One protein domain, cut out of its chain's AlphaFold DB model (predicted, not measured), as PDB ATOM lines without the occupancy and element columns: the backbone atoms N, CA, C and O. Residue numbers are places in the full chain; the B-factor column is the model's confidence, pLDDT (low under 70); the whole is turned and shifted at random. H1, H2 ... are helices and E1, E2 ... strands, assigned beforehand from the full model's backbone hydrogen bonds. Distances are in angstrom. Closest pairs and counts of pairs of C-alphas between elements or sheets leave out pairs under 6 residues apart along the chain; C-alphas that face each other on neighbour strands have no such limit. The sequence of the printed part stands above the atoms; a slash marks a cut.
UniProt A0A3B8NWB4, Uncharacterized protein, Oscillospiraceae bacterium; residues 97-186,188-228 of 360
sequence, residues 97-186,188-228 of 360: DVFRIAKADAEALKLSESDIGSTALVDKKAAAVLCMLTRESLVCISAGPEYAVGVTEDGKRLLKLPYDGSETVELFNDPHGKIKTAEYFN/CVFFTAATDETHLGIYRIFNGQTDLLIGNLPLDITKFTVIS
ATOM      1  N   ASP A  97     -47.764 -35.926 -28.836       92.88
ATOM      2  CA  ASP A  97     -47.283 -36.833 -27.802       92.88
ATOM      3  C   ASP A  97     -45.877 -37.325 -28.102       92.88
ATOM      4  O   ASP A  97     -45.457 -37.359 -29.260       92.88
ATOM      5  N   VAL A  98     -45.178 -37.740 -27.053       94.12
ATOM      6  CA  VAL A  98     -43.891 -38.410 -27.166       94.12
ATOM      7  C   VAL A  98     -43.994 -39.755 -26.484       94.12
ATOM      8  O   VAL A  98     -44.223 -39.839 -25.280       94.12
ATOM      9  N   PHE A  99     -43.775 -40.812 -27.252       91.62
ATOM     10  CA  PHE A  99     -43.791 -42.159 -26.712       91.62
ATOM     11  C   PHE A  99     -42.810 -43.072 -27.430       91.62
ATOM     12  O   PHE A  99     -42.348 -42.810 -28.545       91.62
ATOM     13  N   ARG A 100     -42.512 -44.180 -26.753       93.25
ATOM     14  CA  ARG A 100     -41.832 -45.328 -27.338       93.25
ATOM     15  C   ARG A 100     -42.807 -46.058 -28.254       93.25
ATOM     16  O   ARG A 100     -43.844 -46.517 -27.783       93.25
ATOM     17  N   ILE A 101     -42.468 -46.178 -29.532       91.94
ATOM     18  CA  ILE A 101     -43.307 -46.813 -30.550       91.94
ATOM     19  C   ILE A 101     -43.497 -48.286 -30.186       91.94
ATOM     20  O   ILE A 101     -42.559 -49.087 -30.258       91.94
ATOM     21  N   ALA A 102     -44.717 -48.658 -29.804       92.00
ATOM     22  CA  ALA A 102     -45.101 -50.052 -29.676       92.00
ATOM     23  C   ALA A 102     -45.514 -50.617 -31.041       92.00
ATOM     24  O   ALA A 102     -45.770 -49.890 -32.000       92.00
ATOM     25  N   LYS A 103     -45.644 -51.945 -31.123       92.12
ATOM     26  CA  LYS A 103     -46.089 -52.622 -32.349       92.12
ATOM     27  C   LYS A 103     -47.427 -52.079 -32.873       92.12
ATOM     28  O   LYS A 103     -47.562 -51.837 -34.066       92.12
ATOM     29  N   ALA A 104     -48.386 -51.845 -31.976       89.75
ATOM     30  CA  ALA A 104     -49.690 -51.290 -32.338       89.75
ATOM     31  C   ALA A 104     -49.583 -49.863 -32.910       89.75
ATOM     32  O   ALA A 104     -50.293 -49.529 -33.858       89.75
ATOM     33  N   ASP A 105     -48.670 -49.044 -32.379       89.88
ATOM     34  CA  ASP A 105     -48.438 -47.686 -32.876       89.88
ATOM     35  C   ASP A 105     -47.769 -47.714 -34.249       89.88
ATOM     36  O   ASP A 105     -48.165 -46.965 -35.138       89.88
ATOM     37  N   ALA A 106     -46.801 -48.614 -34.451       89.31
ATOM     38  CA  ALA A 106     -46.145 -48.793 -35.740       89.31
ATOM     39  C   ALA A 106     -47.154 -49.166 -36.838       89.31
ATOM     40  O   ALA A 106     -47.131 -48.578 -37.917       89.31
ATOM     41  N   GLU A 107     -48.095 -50.071 -36.556       88.75
ATOM     42  CA  GLU A 107     -49.173 -50.421 -37.489       88.75
ATOM     43  C   GLU A 107     -50.097 -49.225 -37.776       88.75
ATOM     44  O   GLU A 107     -50.397 -48.934 -38.938       88.75
ATOM     45  N   ALA A 108     -50.516 -48.495 -36.735       88.31
ATOM     46  CA  ALA A 108     -51.408 -47.342 -36.867       88.31
ATOM     47  C   ALA A 108     -50.772 -46.180 -37.650       88.31
ATOM     48  O   ALA A 108     -51.444 -45.523 -38.448       88.31
ATOM     49  N   LEU A 109     -49.473 -45.955 -37.445       89.38
ATOM     50  CA  LEU A 109     -48.680 -44.893 -38.065       89.38
ATOM     51  C   LEU A 109     -47.999 -45.339 -39.372       89.38
ATOM     52  O   LEU A 109     -47.313 -44.537 -40.005       89.38
ATOM     53  N   LYS A 110     -48.204 -46.595 -39.800       89.81
ATOM     54  CA  LYS A 110     -47.592 -47.209 -40.994       89.81
ATOM     55  C   LYS A 110     -46.058 -47.140 -40.993       89.81
ATOM     56  O   LYS A 110     -45.442 -46.877 -42.027       89.81
ATOM     57  N   LEU A 111     -45.459 -47.365 -39.832       89.44
ATOM     58  CA  LEU A 111     -44.013 -47.413 -39.633       89.44
ATOM     59  C   LEU A 111     -43.465 -48.812 -39.914       89.44
ATOM     60  O   LEU A 111     -44.208 -49.795 -39.988       89.44
ATOM     61  N   SER A 112     -42.151 -48.900 -40.092       90.31
ATOM     62  CA  SER A 112     -41.476 -50.181 -40.292       90.31
ATOM     63  C   SER A 112     -41.338 -50.941 -38.970       90.31
ATOM     64  O   SER A 112     -41.288 -50.337 -37.900       90.31
ATOM     65  N   GLU A 113     -41.197 -52.272 -39.020       89.75
ATOM     66  CA  GLU A 113     -40.904 -53.058 -37.807       89.75
ATOM     67  C   GLU A 113     -39.591 -52.624 -37.137       89.75
ATOM     68  O   GLU A 113     -39.466 -52.725 -35.920       89.75
ATOM     69  N   SER A 114     -38.638 -52.078 -37.901       90.62
ATOM     70  CA  SER A 114     -37.388 -51.539 -37.353       90.62
ATOM     71  C   SER A 114     -37.551 -50.254 -36.538       90.62
ATOM     72  O   SER A 114     -36.609 -49.870 -35.852       90.62
ATOM     73  N   ASP A 115     -38.713 -49.596 -36.592       91.12
ATOM     74  CA  ASP A 115     -38.999 -48.406 -35.782       91.12
ATOM     75  C   ASP A 115     -39.588 -48.769 -34.404       91.12
ATOM     76  O   ASP A 115     -39.658 -47.918 -33.516       91.12
ATOM     77  N   ILE A 116     -39.988 -50.028 -34.188       92.25
ATOM     78  CA  ILE A 116     -40.507 -50.498 -32.897       92.25
ATOM     79  C   ILE A 116     -39.418 -50.361 -31.824       92.25
ATOM     80  O   ILE A 116     -38.270 -50.748 -32.029       92.25
ATOM     81  N   GLY A 117     -39.787 -49.808 -30.667       90.56
ATOM     82  CA  GLY A 117     -38.869 -49.526 -29.559       90.56
ATOM     83  C   GLY A 117     -38.150 -48.179 -29.668       90.56
ATOM     84  O   GLY A 117     -37.650 -47.685 -28.660       90.56
ATOM     85  N   SER A 118     -38.166 -47.539 -30.840       92.94
ATOM     86  CA  SER A 118     -37.681 -46.165 -30.993       92.94
ATOM     87  C   SER A 118     -38.634 -45.174 -30.325       92.94
ATOM     88  O   SER A 118     -39.820 -45.450 -30.138       92.94
ATOM     89  N   THR A 119     -38.133 -43.987 -29.996       95.31
ATOM     90  CA  THR A 119     -38.932 -42.906 -29.409       95.31
ATOM     91  C   THR A 119     -39.181 -41.812 -30.434       95.31
ATOM     92  O   THR A 119     -38.256 -41.369 -31.118       95.31
ATOM     93  N   ALA A 120     -40.430 -41.359 -30.529       95.00
ATOM     94  CA  ALA A 120     -40.849 -40.385 -31.527       95.00
ATOM     95  C   ALA A 120     -41.772 -39.314 -30.944       95.00
ATOM     96  O   ALA A 120     -42.549 -39.578 -30.028       95.00
ATOM     97  N   LEU A 121     -41.704 -38.120 -31.535       96.19
ATOM     98  CA  LEU A 121     -42.731 -37.094 -31.416       96.19
ATOM     99  C   LEU A 121     -43.781 -37.342 -32.500       96.19
ATOM    100  O   LEU A 121     -43.453 -37.395 -33.691       96.19
ATOM    101  N   VAL A 122     -45.042 -37.454 -32.100       94.62
ATOM    102  CA  VAL A 122     -46.150 -37.743 -33.010       94.62
ATOM    103  C   VAL A 122     -47.258 -36.706 -32.919       94.62
ATOM    104  O   VAL A 122     -47.502 -36.120 -31.867       94.62
ATOM    105  N   ASP A 123     -47.981 -36.535 -34.023       94.19
ATOM    106  CA  ASP A 123     -49.300 -35.914 -34.041       94.19
ATOM    107  C   ASP A 123     -50.362 -37.019 -34.070       94.19
ATOM    108  O   ASP A 123     -50.597 -37.668 -35.094       94.19
ATOM    109  N   LYS A 124     -51.025 -37.227 -32.931       89.56
ATOM    110  CA  LYS A 124     -52.102 -38.207 -32.744       89.56
ATOM    111  C   LYS A 124     -53.295 -37.944 -33.653       89.56
ATOM    112  O   LYS A 124     -53.960 -38.883 -34.080       89.56
ATOM    113  N   LYS A 125     -53.597 -36.674 -33.943       89.56
ATOM    114  CA  LYS A 125     -54.750 -36.297 -34.769       89.56
ATOM    115  C   LYS A 125     -54.472 -36.571 -36.241       89.56
ATOM    116  O   LYS A 125     -55.358 -37.050 -36.946       89.56
ATOM    117  N   ALA A 126     -53.261 -36.260 -36.695       90.75
ATOM    118  CA  ALA A 126     -52.828 -36.544 -38.058       90.75
ATOM    119  C   ALA A 126     -52.394 -38.007 -38.259       90.75
ATOM    120  O   ALA A 126     -52.233 -38.426 -39.404       90.75
ATOM    121  N   ALA A 127     -52.223 -38.769 -37.170       89.12
ATOM    122  CA  ALA A 127     -51.624 -40.100 -37.165       89.12
ATOM    123  C   ALA A 127     -50.273 -40.107 -37.900       89.12
ATOM    124  O   ALA A 127     -50.037 -40.915 -38.798       89.12
ATOM    125  N   ALA A 128     -49.402 -39.162 -37.539       92.12
ATOM    126  CA  ALA A 128     -48.129 -38.938 -38.212       92.12
ATOM    127  C   ALA A 128     -46.973 -38.823 -37.215       92.12
ATOM    128  O   ALA A 128     -47.097 -38.169 -36.180       92.12
ATOM    129  N   VAL A 129     -45.828 -39.413 -37.566       94.31
ATOM    130  CA  VAL A 129     -44.553 -39.134 -36.898       94.31
ATOM    131  C   VAL A 129     -44.038 -37.790 -37.390       94.31
ATOM    132  O   VAL A 129     -43.835 -37.603 -38.589       94.31
ATOM    133  N   LEU A 130     -43.827 -36.859 -36.462       93.94
ATOM    134  CA  LEU A 130     -43.241 -35.554 -36.760       93.94
ATOM    135  C   LEU A 130     -41.715 -35.620 -36.723       93.94
ATOM    136  O   LEU A 130     -41.055 -35.030 -37.572       93.94
ATOM    137  N   CYS A 131     -41.164 -36.345 -35.748       93.19
ATOM    138  CA  CYS A 131     -39.727 -36.518 -35.591       93.19
ATOM    139  C   CYS A 131     -39.407 -37.847 -34.901       93.19
ATOM    140  O   CYS A 131     -40.026 -38.193 -33.892       93.19
ATOM    141  N   MET A 132     -38.419 -38.574 -35.427       94.00
ATOM    142  CA  MET A 132     -37.802 -39.701 -34.728       94.00
ATOM    143  C   MET A 132     -36.726 -39.148 -33.798       94.00
ATOM    144  O   MET A 132     -35.697 -38.675 -34.270       94.00
ATOM    145  N   LEU A 133     -36.977 -39.197 -32.492       95.81
ATOM    146  CA  LEU A 133     -36.127 -38.548 -31.495       95.81
ATOM    147  C   LEU A 133     -34.891 -39.384 -31.165       95.81
ATOM    148  O   LEU A 133     -33.789 -38.859 -31.044       95.81
ATOM    149  N   THR A 134     -35.069 -40.696 -31.026       94.69
ATOM    150  CA  THR A 134     -33.963 -41.643 -30.872       94.69
ATOM    151  C   THR A 134     -34.393 -43.045 -31.284       94.69
ATOM    152  O   THR A 134     -35.561 -43.416 -31.149       94.69
ATOM    153  N   ARG A 135     -33.436 -43.829 -31.789       91.62
ATOM    154  CA  ARG A 135     -33.601 -45.271 -32.042       91.62
ATOM    155  C   ARG A 135     -33.195 -46.136 -30.857       91.62
ATOM    156  O   ARG A 135     -33.398 -47.344 -30.881       91.62
ATOM    157  N   GLU A 136     -32.585 -45.529 -29.848       90.94
ATOM    158  CA  GLU A 136     -32.279 -46.218 -28.608       90.94
ATOM    159  C   GLU A 136     -33.573 -46.485 -27.833       90.94
ATOM    160  O   GLU A 136     -34.447 -45.617 -27.752       90.94
ATOM    161  N   SER A 137     -33.696 -47.689 -27.275       87.88
ATOM    162  CA  SER A 137     -34.836 -48.029 -26.428       87.88
ATOM    163  C   SER A 137     -34.690 -47.363 -25.063       87.88
ATOM    164  O   SER A 137     -33.613 -47.359 -24.457       87.88
ATOM    165  N   LEU A 138     -35.793 -46.797 -24.580       93.50
ATOM    166  CA  LEU A 138     -35.852 -46.040 -23.337       93.50
ATOM    167  C   LEU A 138     -36.810 -46.708 -22.348       93.50
ATOM    168  O   LEU A 138     -37.886 -47.176 -22.730       93.50
ATOM    169  N   VAL A 139     -36.432 -46.716 -21.068       91.12
ATOM    170  CA  VAL A 139     -37.261 -47.240 -19.967       91.12
ATOM    171  C   VAL A 139     -38.254 -46.201 -19.446       91.12
ATOM    172  O   VAL A 139     -39.340 -46.542 -18.981       91.12
ATOM    173  N   CYS A 140     -37.904 -44.918 -19.551       91.06
ATOM    174  CA  CYS A 140     -38.713 -43.801 -19.085       91.06
ATOM    175  C   CYS A 140     -38.587 -42.631 -20.061       91.06
ATOM    176  O   CYS A 140     -37.498 -42.370 -20.576       91.06
ATOM    177  N   ILE A 141     -39.700 -41.938 -20.308       93.94
ATOM    178  CA  ILE A 141     -39.758 -40.734 -21.134       93.94
ATOM    179  C   ILE A 141     -40.626 -39.703 -20.416       93.94
ATOM    180  O   ILE A 141     -41.714 -40.027 -19.941       93.94
ATOM    181  N   SER A 142     -40.165 -38.457 -20.370       93.69
ATOM    182  CA  SER A 142     -40.941 -37.321 -19.883       93.69
ATOM    183  C   SER A 142     -40.826 -36.166 -20.874       93.69
ATOM    184  O   SER A 142     -39.730 -35.743 -21.236       93.69
ATOM    185  N   ALA A 143     -41.965 -35.698 -21.381       94.56
ATOM    186  CA  ALA A 143     -42.012 -34.603 -22.339       94.56
ATOM    187  C   ALA A 143     -41.811 -33.250 -21.643       94.56
ATOM    188  O   ALA A 143     -42.364 -33.021 -20.570       94.56
ATOM    189  N   GLY A 144     -41.063 -32.358 -22.284       94.88
ATOM    190  CA  GLY A 144     -40.991 -30.932 -21.977       94.88
ATOM    191  C   GLY A 144     -41.546 -30.099 -23.142       94.88
ATOM    192  O   GLY A 144     -42.133 -30.653 -24.072       94.88
ATOM    193  N   PRO A 145     -41.399 -28.764 -23.115       93.44
ATOM    194  CA  PRO A 145     -41.927 -27.885 -24.159       93.44
ATOM    195  C   PRO A 145     -41.115 -27.945 -25.462       93.44
ATOM    196  O   PRO A 145     -41.687 -27.881 -26.547       93.44
ATOM    197  N   GLU A 146     -39.792 -28.087 -25.364       93.88
ATOM    198  CA  GLU A 146     -38.868 -28.028 -26.513       93.88
ATOM    199  C   GLU A 146     -38.136 -29.350 -26.777       93.88
ATOM    200  O   GLU A 146     -37.596 -29.584 -27.861       93.88
ATOM    201  N   TYR A 147     -38.090 -30.217 -25.770       95.75
ATOM    202  CA  TYR A 147     -37.423 -31.507 -25.823       95.75
ATOM    203  C   TYR A 147     -38.103 -32.480 -24.867       95.75
ATOM    204  O   TYR A 147     -38.719 -32.069 -23.885       95.75
ATOM    205  N   ALA A 148     -37.953 -33.775 -25.124       96.25
ATOM    206  CA  ALA A 148     -38.243 -34.804 -24.136       96.25
ATOM    207  C   ALA A 148     -36.961 -35.212 -23.412       96.25
ATOM    208  O   ALA A 148     -35.858 -35.075 -23.938       96.25
ATOM    209  N   VAL A 149     -37.103 -35.747 -22.211       96.31
ATOM    210  CA  VAL A 149     -36.035 -36.440 -21.494       96.31
ATOM    211  C   VAL A 149     -36.311 -37.925 -21.464       96.31
ATOM    212  O   VAL A 149     -37.451 -38.350 -21.286       96.31
ATOM    213  N   GLY A 150     -35.258 -38.701 -21.674       96.06
ATOM    214  CA  GLY A 150     -35.307 -40.145 -21.803       96.06
ATOM    215  C   GLY A 150     -34.272 -40.822 -20.922       96.06
ATOM    216  O   GLY A 150     -33.167 -40.312 -20.775       96.06
ATOM    217  N   VAL A 151     -34.613 -41.978 -20.366       96.38
ATOM    218  CA  VAL A 151     -33.670 -42.836 -19.635       96.38
ATOM    219  C   VAL A 151     -33.413 -44.087 -20.457       96.38
ATOM    220  O   VAL A 151     -34.367 -44.740 -20.882       96.38
ATOM    221  N   THR A 152     -32.145 -44.419 -20.685       95.69
ATOM    222  CA  THR A 152     -31.747 -45.614 -21.444       95.69
ATOM    223  C   THR A 152     -32.155 -46.901 -20.727       95.69
ATOM    224  O   THR A 152     -32.279 -46.928 -19.505       95.69
ATOM    225  N   GLU A 153     -32.384 -47.988 -21.471       93.38
ATOM    226  CA  GLU A 153     -32.807 -49.272 -20.880       93.38
ATOM    227  C   GLU A 153     -31.827 -49.850 -19.851       93.38
ATOM    228  O   GLU A 153     -32.251 -50.523 -18.914       93.38
ATOM    229  N   ASP A 154     -30.529 -49.575 -19.993       94.00
ATOM    230  CA  ASP A 154     -29.507 -49.989 -19.026       94.00
ATOM    231  C   ASP A 154     -29.457 -49.105 -17.765       94.00
ATOM    232  O   ASP A 154     -28.642 -49.350 -16.875       94.00
ATOM    233  N   GLY A 155     -30.303 -48.071 -17.699       94.31
ATOM    234  CA  GLY A 155     -30.404 -47.138 -16.582       94.31
ATOM    235  C   GLY A 155     -29.167 -46.266 -16.382       94.31
ATOM    236  O   GLY A 155     -29.028 -45.659 -15.323       94.31
ATOM    237  N   LYS A 156     -28.234 -46.219 -17.341       96.38
ATOM    238  CA  LYS A 156     -26.979 -45.472 -17.185       96.38
ATOM    239  C   LYS A 156     -27.081 -44.036 -17.641       96.38
ATOM    240  O   LYS A 156     -26.428 -43.184 -17.060       96.38
ATOM    241  N   ARG A 157     -27.858 -43.738 -18.679       97.50
ATOM    242  CA  ARG A 157     -27.825 -42.415 -19.305       97.50
ATOM    243  C   ARG A 157     -29.178 -41.735 -19.243       97.50
ATOM    244  O   ARG A 157     -30.212 -42.324 -19.554       97.50
ATOM    245  N   LEU A 158     -29.132 -40.460 -18.878       97.88
ATOM    246  CA  LEU A 158     -30.232 -39.521 -19.022       97.88
ATOM    247  C   LEU A 158     -29.983 -38.691 -20.277       97.88
ATOM    248  O   LEU A 158     -28.949 -38.037 -20.405       97.88
ATOM    249  N   LEU A 159     -30.932 -38.710 -21.198       97.44
ATOM    250  CA  LEU A 159     -30.818 -38.119 -22.521       97.44
ATOM    251  C   LEU A 159     -31.805 -36.964 -22.672       97.44
ATOM    252  O   LEU A 159     -32.968 -37.086 -22.295       97.44
ATOM    253  N   LYS A 160     -31.361 -35.868 -23.279       97.25
ATOM    254  CA  LYS A 160     -32.201 -34.816 -23.854       97.25
ATOM    255  C   LYS A 160     -32.460 -35.152 -25.317       97.25
ATOM    256  O   LYS A 160     -31.517 -35.366 -26.073       97.25
ATOM    257  N   LEU A 161     -33.732 -35.154 -25.694       97.00
ATOM    258  CA  LEU A 161     -34.270 -35.547 -26.992       97.00
ATOM    259  C   LEU A 161     -34.943 -34.331 -27.657       97.00
ATOM    260  O   LEU A 161     -36.132 -34.086 -27.413       97.00
ATOM    261  N   PRO A 162     -34.204 -33.519 -28.432       96.69
ATOM    262  CA  PRO A 162     -34.727 -32.291 -29.028       96.69
ATOM    263  C   PRO A 162     -35.824 -32.552 -30.067       96.69
ATOM    264  O   PRO A 162     -35.706 -33.453 -30.896       96.69
ATOM    265  N   TYR A 163     -36.887 -31.743 -30.066       95.94
ATOM    266  CA  TYR A 163     -37.985 -31.888 -31.035       95.94
ATOM    267  C   TYR A 163     -37.680 -31.308 -32.418       95.94
ATOM    268  O   TYR A 163     -38.373 -31.625 -33.384       95.94
ATOM    269  N   ASP A 164     -36.645 -30.478 -32.528       93.19
ATOM    270  CA  ASP A 164     -36.186 -29.886 -33.787       93.19
ATOM    271  C   ASP A 164     -35.373 -30.862 -34.661       93.19
ATOM    272  O   ASP A 164     -34.972 -30.510 -35.769       93.19
ATOM    273  N   GLY A 165     -35.160 -32.095 -34.186       86.12
ATOM    274  CA  GLY A 165     -34.392 -33.124 -34.882       86.12
ATOM    275  C   GLY A 165     -32.877 -32.960 -34.765       86.12
ATOM    276  O   GLY A 165     -32.144 -33.667 -35.459       86.12
ATOM    277  N   SER A 166     -32.394 -32.051 -33.911       93.06
ATOM    278  CA  SER A 166     -30.982 -32.022 -33.529       93.06
ATOM    279  C   SER A 166     -30.582 -33.286 -32.757       93.06
ATOM    280  O   SER A 166     -31.423 -34.061 -32.294       93.06
ATOM    281  N   GLU A 167     -29.273 -33.539 -32.670       93.38
ATOM    282  CA  GLU A 167     -28.766 -34.758 -32.042       93.38
ATOM    283  C   GLU A 167     -29.149 -34.849 -30.560       93.38
ATOM    284  O   GLU A 167     -29.209 -33.858 -29.829       93.38
ATOM    285  N   THR A 168     -29.380 -36.083 -30.113       95.25
ATOM    286  CA  THR A 168     -29.599 -36.390 -28.700       95.25
ATOM    287  C   THR A 168     -28.380 -35.982 -27.872       95.25
ATOM    288  O   THR A 168     -27.246 -36.279 -28.240       95.25
ATOM    289  N   VAL A 169     -28.618 -35.345 -26.725       95.81
ATOM    290  CA  VAL A 169     -27.562 -34.875 -25.815       95.81
ATOM    291  C   VAL A 169     -27.613 -35.668 -24.514       95.81
ATOM    292  O   VAL A 169     -28.666 -35.770 -23.891       95.81
ATOM    293  N   GLU A 170     -26.480 -36.208 -24.071       97.00
ATOM    294  CA  GLU A 170     -26.368 -36.826 -22.745       97.00
ATOM    295  C   GLU A 170     -26.361 -35.737 -21.662       97.00
ATOM    296  O   GLU A 170     -25.516 -34.844 -21.667       97.00
ATOM    297  N   LEU A 171     -27.332 -35.795 -20.751       97.31
ATOM    298  CA  LEU A 171     -27.463 -34.875 -19.618       97.31
ATOM    299  C   LEU A 171     -26.760 -35.394 -18.364       97.31
ATOM    300  O   LEU A 171     -26.262 -34.607 -17.562       97.31
ATOM    301  N   PHE A 172     -26.773 -36.711 -18.164       97.88
ATOM    302  CA  PHE A 172     -26.194 -37.352 -16.989       97.88
ATOM    303  C   PHE A 172     -25.825 -38.805 -17.290       97.88
ATOM    304  O   PHE A 172     -26.519 -39.473 -18.060       97.88
ATOM    305  N   ASN A 173     -24.767 -39.288 -16.638       97.25
ATOM    306  CA  ASN A 173     -24.295 -40.664 -16.723       97.25
ATOM    307  C   ASN A 173     -24.096 -41.242 -15.316       97.25
ATOM    308  O   ASN A 173     -23.258 -40.767 -14.550       97.25
ATOM    309  N   ASP A 174     -24.884 -42.261 -14.991       96.44
ATOM    310  CA  ASP A 174     -24.802 -43.049 -13.772       96.44
ATOM    311  C   ASP A 174     -23.942 -44.304 -14.018       96.44
ATOM    312  O   ASP A 174     -24.386 -45.242 -14.697       96.44
ATOM    313  N   PRO A 175     -22.735 -44.390 -13.427       92.94
ATOM    314  CA  PRO A 175     -21.857 -45.544 -13.605       92.94
ATOM    315  C   PRO A 175     -22.461 -46.858 -13.082       92.94
ATOM    316  O   PRO A 175     -22.064 -47.933 -13.541       92.94
ATOM    317  N   HIS A 176     -23.430 -46.795 -12.165       94.31
ATOM    318  CA  HIS A 176     -24.075 -47.960 -11.561       94.31
ATOM    319  C   HIS A 176     -25.367 -48.382 -12.279       94.31
ATOM    320  O   HIS A 176     -25.946 -49.413 -11.922       94.31
ATOM    321  N   GLY A 177     -25.809 -47.628 -13.295       92.88
ATOM    322  CA  GLY A 177     -26.987 -47.961 -14.100       92.88
ATOM    323  C   GLY A 177     -28.286 -47.984 -13.298       92.88
ATOM    324  O   GLY A 177     -29.070 -48.926 -13.416       92.88
ATOM    325  N   LYS A 178     -28.484 -47.009 -12.402       92.88
ATOM    326  CA  LYS A 178     -29.625 -46.971 -11.479       92.88
ATOM    327  C   LYS A 178     -30.612 -45.844 -11.766       92.88
ATOM    328  O   LYS A 178     -31.525 -45.626 -10.965       92.88
ATOM    329  N   ILE A 179     -30.500 -45.170 -12.906       94.12
ATOM    330  CA  ILE A 179     -31.526 -44.233 -13.355       94.12
ATOM    331  C   ILE A 179     -32.762 -45.036 -13.753       94.12
ATOM    332  O   ILE A 179     -32.733 -45.820 -14.697       94.12
ATOM    333  N   LYS A 180     -33.856 -44.866 -13.006       86.38
ATOM    334  CA  LYS A 180     -35.128 -45.564 -13.256       86.38
ATOM    335  C   LYS A 180     -36.198 -44.635 -13.808       86.38
ATOM    336  O   LYS A 180     -36.994 -45.034 -14.654       86.38
ATOM    337  N   THR A 181     -36.236 -43.403 -13.315       89.50
ATOM    338  CA  THR A 181     -37.278 -42.435 -13.649       89.50
ATOM    339  C   THR A 181     -36.687 -41.052 -13.867       89.50
ATOM    340  O   THR A 181     -35.700 -40.672 -13.233       89.50
ATOM    341  N   ALA A 182     -37.325 -40.295 -14.756       93.88
ATOM    342  CA  ALA A 182     -37.050 -38.890 -14.982       93.88
ATOM    343  C   ALA A 182     -38.362 -38.124 -15.193       93.88
ATOM    344  O   ALA A 182     -39.332 -38.665 -15.728       93.88
ATOM    345  N   GLU A 183     -38.384 -36.864 -14.782       94.12
ATOM    346  CA  GLU A 183     -39.509 -35.959 -14.954       94.12
ATOM    347  C   GLU A 183     -39.002 -34.565 -15.332       94.12
ATOM    348  O   GLU A 183     -38.188 -33.981 -14.619       94.12
ATOM    349  N   TYR A 184     -39.491 -34.016 -16.443       94.62
ATOM    350  CA  TYR A 184     -39.313 -32.603 -16.757       94.62
ATOM    351  C   TYR A 184     -40.377 -31.779 -16.022       94.62
ATOM    352  O   TYR A 184     -41.583 -32.007 -16.170       94.62
ATOM    353  N   PHE A 185     -39.936 -30.797 -15.239       94.81
ATOM    354  CA  PHE A 185     -40.823 -29.871 -14.558       94.81
ATOM    355  C   PHE A 185     -40.244 -28.457 -14.479       94.81
ATOM    356  O   PHE A 185     -39.161 -28.288 -13.936       94.81
ATOM    357  N   ASN A 186     -40.971 -27.462 -15.009       90.62
ATOM    358  CA  ASN A 186     -40.660 -26.026 -14.903       90.62
ATOM    359  C   ASN A 186     -39.162 -25.696 -15.116       90.62
ATOM    360  O   ASN A 186     -38.464 -25.250 -14.199       90.62
ATOM    361  N   CYS A 188     -36.670 -27.605 -15.189       94.69
ATOM    362  CA  CYS A 188     -35.816 -28.555 -14.498       94.69
ATOM    363  C   CYS A 188     -36.039 -29.981 -15.012       94.69
ATOM    364  O   CYS A 188     -37.131 -30.353 -15.441       94.69
ATOM    365  N   VAL A 189     -35.006 -30.814 -14.905       96.38
ATOM    366  CA  VAL A 189     -35.112 -32.268 -15.081       96.38
ATOM    367  C   VAL A 189     -34.817 -32.936 -13.749       96.38
ATOM    368  O   VAL A 189     -33.699 -32.852 -13.249       96.38
ATOM    369  N   PHE A 190     -35.812 -33.604 -13.182       96.62
ATOM    370  CA  PHE A 190     -35.684 -34.397 -11.969       96.62
ATOM    371  C   PHE A 190     -35.484 -35.857 -12.326       96.62
ATOM    372  O   PHE A 190     -36.118 -36.353 -13.253       96.62
ATOM    373  N   PHE A 191     -34.631 -36.563 -11.598       95.88
ATOM    374  CA  PHE A 191     -34.392 -37.981 -11.845       95.88
ATOM    375  C   PHE A 191     -33.797 -38.658 -10.618       95.88
ATOM    376  O   PHE A 191     -33.237 -38.015  -9.732       95.88
ATOM    377  N   THR A 192     -33.911 -39.979 -10.579       95.25
ATOM    378  CA  THR A 192     -33.179 -40.808  -9.617       95.25
ATOM    379  C   THR A 192     -31.867 -41.255 -10.239       95.25
ATOM    380  O   THR A 192     -31.882 -41.643 -11.401       95.25
ATOM    381  N   ALA A 193     -30.777 -41.295  -9.488       95.06
ATOM    382  CA  ALA A 193     -29.548 -41.978  -9.900       95.06
ATOM    383  C   ALA A 193     -28.827 -42.528  -8.669       95.06
ATOM    384  O   ALA A 193     -29.175 -42.167  -7.545       95.06
ATOM    385  N   ALA A 194     -27.828 -43.385  -8.858       95.12
ATOM    386  CA  ALA A 194     -26.985 -43.822  -7.756       95.12
ATOM    387  C   ALA A 194     -26.240 -42.643  -7.104       95.12
ATOM    388  O   ALA A 194     -25.730 -41.749  -7.784       95.12
ATOM    389  N   THR A 195     -26.166 -42.636  -5.775       95.19
ATOM    390  CA  THR A 195     -25.140 -41.872  -5.041       95.19
ATOM    391  C   THR A 195     -23.904 -42.731  -4.793       95.19
ATOM    392  O   THR A 195     -22.797 -42.205  -4.722       95.19
ATOM    393  N   ASP A 196     -24.099 -44.049  -4.692       93.31
ATOM    394  CA  ASP A 196     -23.071 -45.085  -4.595       93.31
ATOM    395  C   ASP A 196     -23.641 -46.447  -5.059       93.31
ATOM    396  O   ASP A 196     -24.755 -46.526  -5.572       93.31
ATOM    397  N   GLU A 197     -22.896 -47.542  -4.877       89.88
ATOM    398  CA  GLU A 197     -23.318 -48.896  -5.283       89.88
ATOM    399  C   GLU A 197     -24.618 -49.388  -4.618       89.88
ATOM    400  O   GLU A 197     -25.297 -50.272  -5.148       89.88
ATOM    401  N   THR A 198     -24.952 -48.834  -3.454       91.88
ATOM    402  CA  THR A 198     -25.997 -49.306  -2.538       91.88
ATOM    403  C   THR A 198     -27.109 -48.292  -2.276       91.88
ATOM    404  O   THR A 198     -28.137 -48.672  -1.720       91.88
ATOM    405  N   HIS A 199     -26.954 -47.041  -2.708       92.94
ATOM    406  CA  HIS A 199     -27.921 -45.975  -2.460       92.94
ATOM    407  C   HIS A 199     -28.256 -45.171  -3.713       92.94
ATOM    408  O   HIS A 199     -27.439 -44.985  -4.618       92.94
ATOM    409  N   LEU A 200     -29.479 -44.645  -3.727       94.06
ATOM    410  CA  LEU A 200     -29.963 -43.686  -4.709       94.06
ATOM    411  C   LEU A 200     -29.965 -42.267  -4.140       94.06
ATOM    412  O   LEU A 200     -29.957 -42.031  -2.931       94.06
ATOM    413  N   GLY A 201     -30.065 -41.314  -5.052       94.56
ATOM    414  CA  GLY A 201     -30.422 -39.940  -4.770       94.56
ATOM    415  C   GLY A 201     -31.469 -39.436  -5.752       94.56
ATOM    416  O   GLY A 201     -31.614 -39.967  -6.855       94.56
ATOM    417  N   ILE A 202     -32.194 -38.400  -5.338       95.56
ATOM    418  CA  ILE A 202     -33.038 -37.595  -6.221       95.56
ATOM    419  C   ILE A 202     -32.228 -36.367  -6.617       95.56
ATOM    420  O   ILE A 202     -31.820 -35.571  -5.766       95.56
ATOM    421  N   TYR A 203     -32.013 -36.223  -7.916       96.00
ATOM    422  CA  TYR A 203     -31.248 -35.150  -8.524       96.00
ATOM    423  C   TYR A 203     -32.164 -34.205  -9.294       96.00
ATOM    424  O   TYR A 203     -33.251 -34.583  -9.737       96.00
ATOM    425  N   ARG A 204     -31.686 -32.977  -9.486       96.31
ATOM    426  CA  ARG A 204     -32.308 -31.959 -10.330       96.31
ATOM    427  C   ARG A 204     -31.251 -31.335 -11.227       96.31
ATOM    428  O   ARG A 204     -30.232 -30.872 -10.732       96.31
ATOM    429  N   ILE A 205     -31.514 -31.269 -12.527       96.94
ATOM    430  CA  ILE A 205     -30.753 -30.444 -13.464       96.94
ATOM    431  C   ILE A 205     -31.538 -29.169 -13.742       96.94
ATOM    432  O   ILE A 205     -32.671 -29.245 -14.208       96.94
ATOM    433  N   PHE A 206     -30.925 -28.015 -13.494       93.31
ATOM    434  CA  PHE A 206     -31.459 -26.698 -13.840       93.31
ATOM    435  C   PHE A 206     -30.352 -25.865 -14.486       93.31
ATOM    436  O   PHE A 206     -29.253 -25.771 -13.945       93.31
ATOM    437  N   ASN A 207     -30.609 -25.287 -15.663       89.12
ATOM    438  CA  ASN A 207     -29.610 -24.520 -16.427       89.12
ATOM    439  C   ASN A 207     -28.260 -25.248 -16.615       89.12
ATOM    440  O   ASN A 207     -27.197 -24.631 -16.601       89.12
ATOM    441  N   GLY A 208     -28.298 -26.575 -16.777       89.56
ATOM    442  CA  GLY A 208     -27.109 -27.419 -16.946       89.56
ATOM    443  C   GLY A 208     -26.332 -27.717 -15.658       89.56
ATOM    444  O   GLY A 208     -25.372 -28.479 -15.706       89.56
ATOM    445  N   GLN A 209     -26.740 -27.162 -14.515       94.88
ATOM    446  CA  GLN A 209     -26.195 -27.518 -13.208       94.88
ATOM    447  C   GLN A 209     -26.979 -28.688 -12.616       94.88
ATOM    448  O   GLN A 209     -28.207 -28.639 -12.563       94.88
ATOM    449  N   THR A 210     -26.261 -29.705 -12.141       96.50
ATOM    450  CA  THR A 210     -26.831 -30.864 -11.445       96.50
ATOM    451  C   THR A 210     -26.719 -30.680  -9.934       96.50
ATOM    452  O   THR A 210     -25.613 -30.598  -9.403       96.50
ATOM    453  N   ASP A 211     -27.857 -30.687  -9.246       95.12
ATOM    454  CA  ASP A 211     -27.959 -30.634  -7.790       95.12
ATOM    455  C   ASP A 211     -28.456 -31.980  -7.242       95.12
ATOM    456  O   ASP A 211     -29.410 -32.560  -7.768       95.12
ATOM    457  N   LEU A 212     -27.852 -32.458  -6.153       94.94
ATOM    458  CA  LEU A 212     -28.383 -33.563  -5.349       94.94
ATOM    459  C   LEU A 212     -29.366 -32.989  -4.321       94.94
ATOM    460  O   LEU A 212     -28.950 -32.275  -3.411       94.94
ATOM    461  N   LEU A 213     -30.658 -33.293  -4.461       93.75
ATOM    462  CA  LEU A 213     -31.691 -32.811  -3.536       93.75
ATOM    463  C   LEU A 213     -31.803 -33.701  -2.301       93.75
ATOM    464  O   LEU A 213     -31.902 -33.198  -1.186       93.75
ATOM    465  N   ILE A 214     -31.782 -35.018  -2.514       93.81
ATOM    466  CA  ILE A 214     -31.851 -36.044  -1.473       93.81
ATOM    467  C   ILE A 214     -30.837 -37.129  -1.812       93.81
ATOM    468  O   ILE A 214     -30.845 -37.612  -2.940       93.81
ATOM    469  N   GLY A 215     -30.012 -37.538  -0.850       93.06
ATOM    470  CA  GLY A 215     -29.112 -38.689  -0.976       93.06
ATOM    471  C   GLY A 215     -29.451 -39.809   0.008       93.06
ATOM    472  O   GLY A 215     -30.330 -39.647   0.854       93.06
ATOM    473  N   ASN A 216     -28.710 -40.917  -0.076       90.50
ATOM    474  CA  ASN A 216     -28.834 -42.083   0.810       90.50
ATOM    475  C   ASN A 216     -30.230 -42.731   0.805       90.50
ATOM    476  O   ASN A 216     -30.675 -43.265   1.820       90.50
ATOM    477  N   LEU A 217     -30.929 -42.678  -0.328       91.19
ATOM    478  CA  LEU A 217     -32.187 -43.394  -0.504       91.19
ATOM    479  C   LEU A 217     -31.914 -44.881  -0.739       91.19
ATOM    480  O   LEU A 217     -30.909 -45.225  -1.367       91.19
ATOM    481  N   PRO A 218     -32.806 -45.776  -0.296       88.00
ATOM    482  CA  PRO A 218     -32.678 -47.187  -0.616       88.00
ATOM    483  C   PRO A 218     -32.883 -47.427  -2.126       88.00
ATOM    484  O   PRO A 218     -33.502 -46.627  -2.832       88.00
ATOM    485  N   LEU A 219     -32.353 -48.536  -2.655       84.88
ATOM    486  CA  LEU A 219     -32.437 -48.854  -4.093       84.88
ATOM    487  C   LEU A 219     -33.866 -49.141  -4.594       84.88
ATOM    488  O   LEU A 219     -34.106 -49.207  -5.808       84.88
ATOM    489  N   ASP A 220     -34.801 -49.343  -3.674       74.00
ATOM    490  CA  ASP A 220     -36.169 -49.809  -3.883       74.00
ATOM    491  C   ASP A 220     -37.222 -48.692  -3.812       74.00
ATOM    492  O   ASP A 220     -38.418 -48.983  -3.724       74.00
ATOM    493  N   ILE A 221     -36.822 -47.415  -3.919       79.56
ATOM    494  CA  ILE A 221     -37.803 -46.334  -4.080       79.56
ATOM    495  C   ILE A 221     -38.706 -46.640  -5.280       79.56
ATOM    496  O   ILE A 221     -38.258 -46.848  -6.411       79.56
ATOM    497  N   THR A 222     -40.008 -46.709  -5.011       66.88
ATOM    498  CA  THR A 222     -40.996 -47.163  -6.001       66.88
ATOM    499  C   THR A 222     -41.266 -46.089  -7.047       66.88
ATOM    500  O   THR A 222     -41.395 -46.384  -8.236       66.88
ATOM    501  N   LYS A 223     -41.350 -44.832  -6.600       74.69
ATOM    502  CA  LYS A 223     -41.560 -43.642  -7.424       74.69
ATOM    503  C   LYS A 223     -41.270 -42.385  -6.603       74.69
ATOM    504  O   LYS A 223     -41.560 -42.350  -5.407       74.69
ATOM    505  N   PHE A 224     -40.781 -41.339  -7.266       90.38
ATOM    506  CA  PHE A 224     -40.836 -39.973  -6.748       90.38
ATOM    507  C   PHE A 224     -41.821 -39.133  -7.571       90.38
ATOM    508  O   PHE A 224     -42.168 -39.473  -8.704       90.38
ATOM    509  N   THR A 225     -42.299 -38.051  -6.977       91.75
ATOM    510  CA  THR A 225     -43.194 -37.070  -7.579       91.75
ATOM    511  C   THR A 225     -42.613 -35.691  -7.329       91.75
ATOM    512  O   THR A 225     -42.363 -35.326  -6.180       91.75
ATOM    513  N   VAL A 226     -42.415 -34.919  -8.396       94.38
ATOM    514  CA  VAL A 226     -42.079 -33.497  -8.268       94.38
ATOM    515  C   VAL A 226     -43.314 -32.736  -7.801       94.38
ATOM    516  O   VAL A 226     -44.396 -32.940  -8.355       94.38
ATOM    517  N   ILE A 227     -43.159 -31.878  -6.799       94.62
ATOM    518  CA  ILE A 227     -44.228 -31.024  -6.263       94.62
ATOM    519  C   ILE A 227     -44.005 -29.586  -6.719       94.62
ATOM    520  O   ILE A 227     -44.917 -28.957  -7.247       94.62
ATOM    521  N   SER A 228     -42.773 -29.104  -6.575       92.69
ATOM    522  CA  SER A 228     -42.302 -27.819  -7.086       92.69
ATOM    523  C   SER A 228     -40.823 -27.916  -7.458       92.69
ATOM    524  O   SER A 228     -40.201 -28.967  -7.281       92.69
TER     525      SER A 228
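Overview. This is residues 97 to 186 and 188 to 228 of the 360 residues of an uncharacterized protein of Oscillospiraceae bacterium (UniProt A0A3B8NWB4). Three antiparallel sheets stand face to face in a stack, with E4 E5 E6 E7 in the middle, E1 E2 E3 over one of its faces and E8 E9 E10 E11 over the other. The small helix H1 sits at one end of the stack, and E12 lies over the outward face of the last sheet, near E8 and E9. The 131 printed residues run E1 H1 E2 E3 E4 E5 E6 E7 E8 E9 E10 E11 E12, one named helix and twelve named strands, mostly strand. The whole is compact, with a radius of gyration of the C-alphas of 15.3 A, and its outline is elongated, 46 by 26 by 25 A.

Arrangement. Begin with E4, residues 138 to 143, E5, 147 to 152, E6, 157 to 162, and E7, 169 to 173: a meander, each strand the antiparallel neighbour of the one before. Look for N 142 and O 149 at 2.9 A, N 150 and O 159 at 2.9 A, and N 160 and O 169 at 2.8 A. Face to face with it, 10.5 A centre to centre where they face, is the strongly twisted sheet of E8, 182 to 185, E9, 188 to 194, E10, 200 to 206, and E11, 209 to 217; E9 E10 E11 is a second meander. Here N 183 and O 190 are 2.8 A apart, N 191 and O 203 3.0 A, and N 204 and O 211 2.9 A. The closest C-alphas of E4 and E8 are those of Ser 142 and Glu 183, 5.3 A. The third sheet is E1, 97 to 100, E2, 119 to 123, and E3, 128 to 134, with N 97 and O 122 at 3.0 A and N 121 and O 131 at 2.9 A. It faces the first at 10.0 A, and the closest C-alphas of E3 and E6 are Leu 133 and Leu 161, 5.7 A. H1, 103 to 109, only grazes this sheet, with residues 105 to 109; every O i to N i+4 pair in it is within hydrogen-bond range. E12, 223 to 228, pairs with no named strand; its Val 226 is 7.4 A from Phe 185 of E8 between C-alphas.

Along the chain. Find C-alpha 97 at (-47.283, -36.833, -27.802), where E1 begins. E11, the longest strand, spans 21.2 A from C-alpha 209 at (-26.195, -27.518, -13.208) and bends by 52 degrees at residue 214. E10 spans 19.3 A and E9 18.9 A. E12 ends at C-alpha 228, (-42.302, -27.819, -7.086).

Size, cuts and confidence. The farthest C-alphas, Ala 126 and Thr 198, are 46.3 A apart. Residue 187 is not printed; C-alphas 186 and 188 are 5.5 A apart across this cut, in the link from E8 to E9. Of the links printed whole, none is long. The mean pLDDT of the printed part is 92.7, and residue 222 alone is under 70.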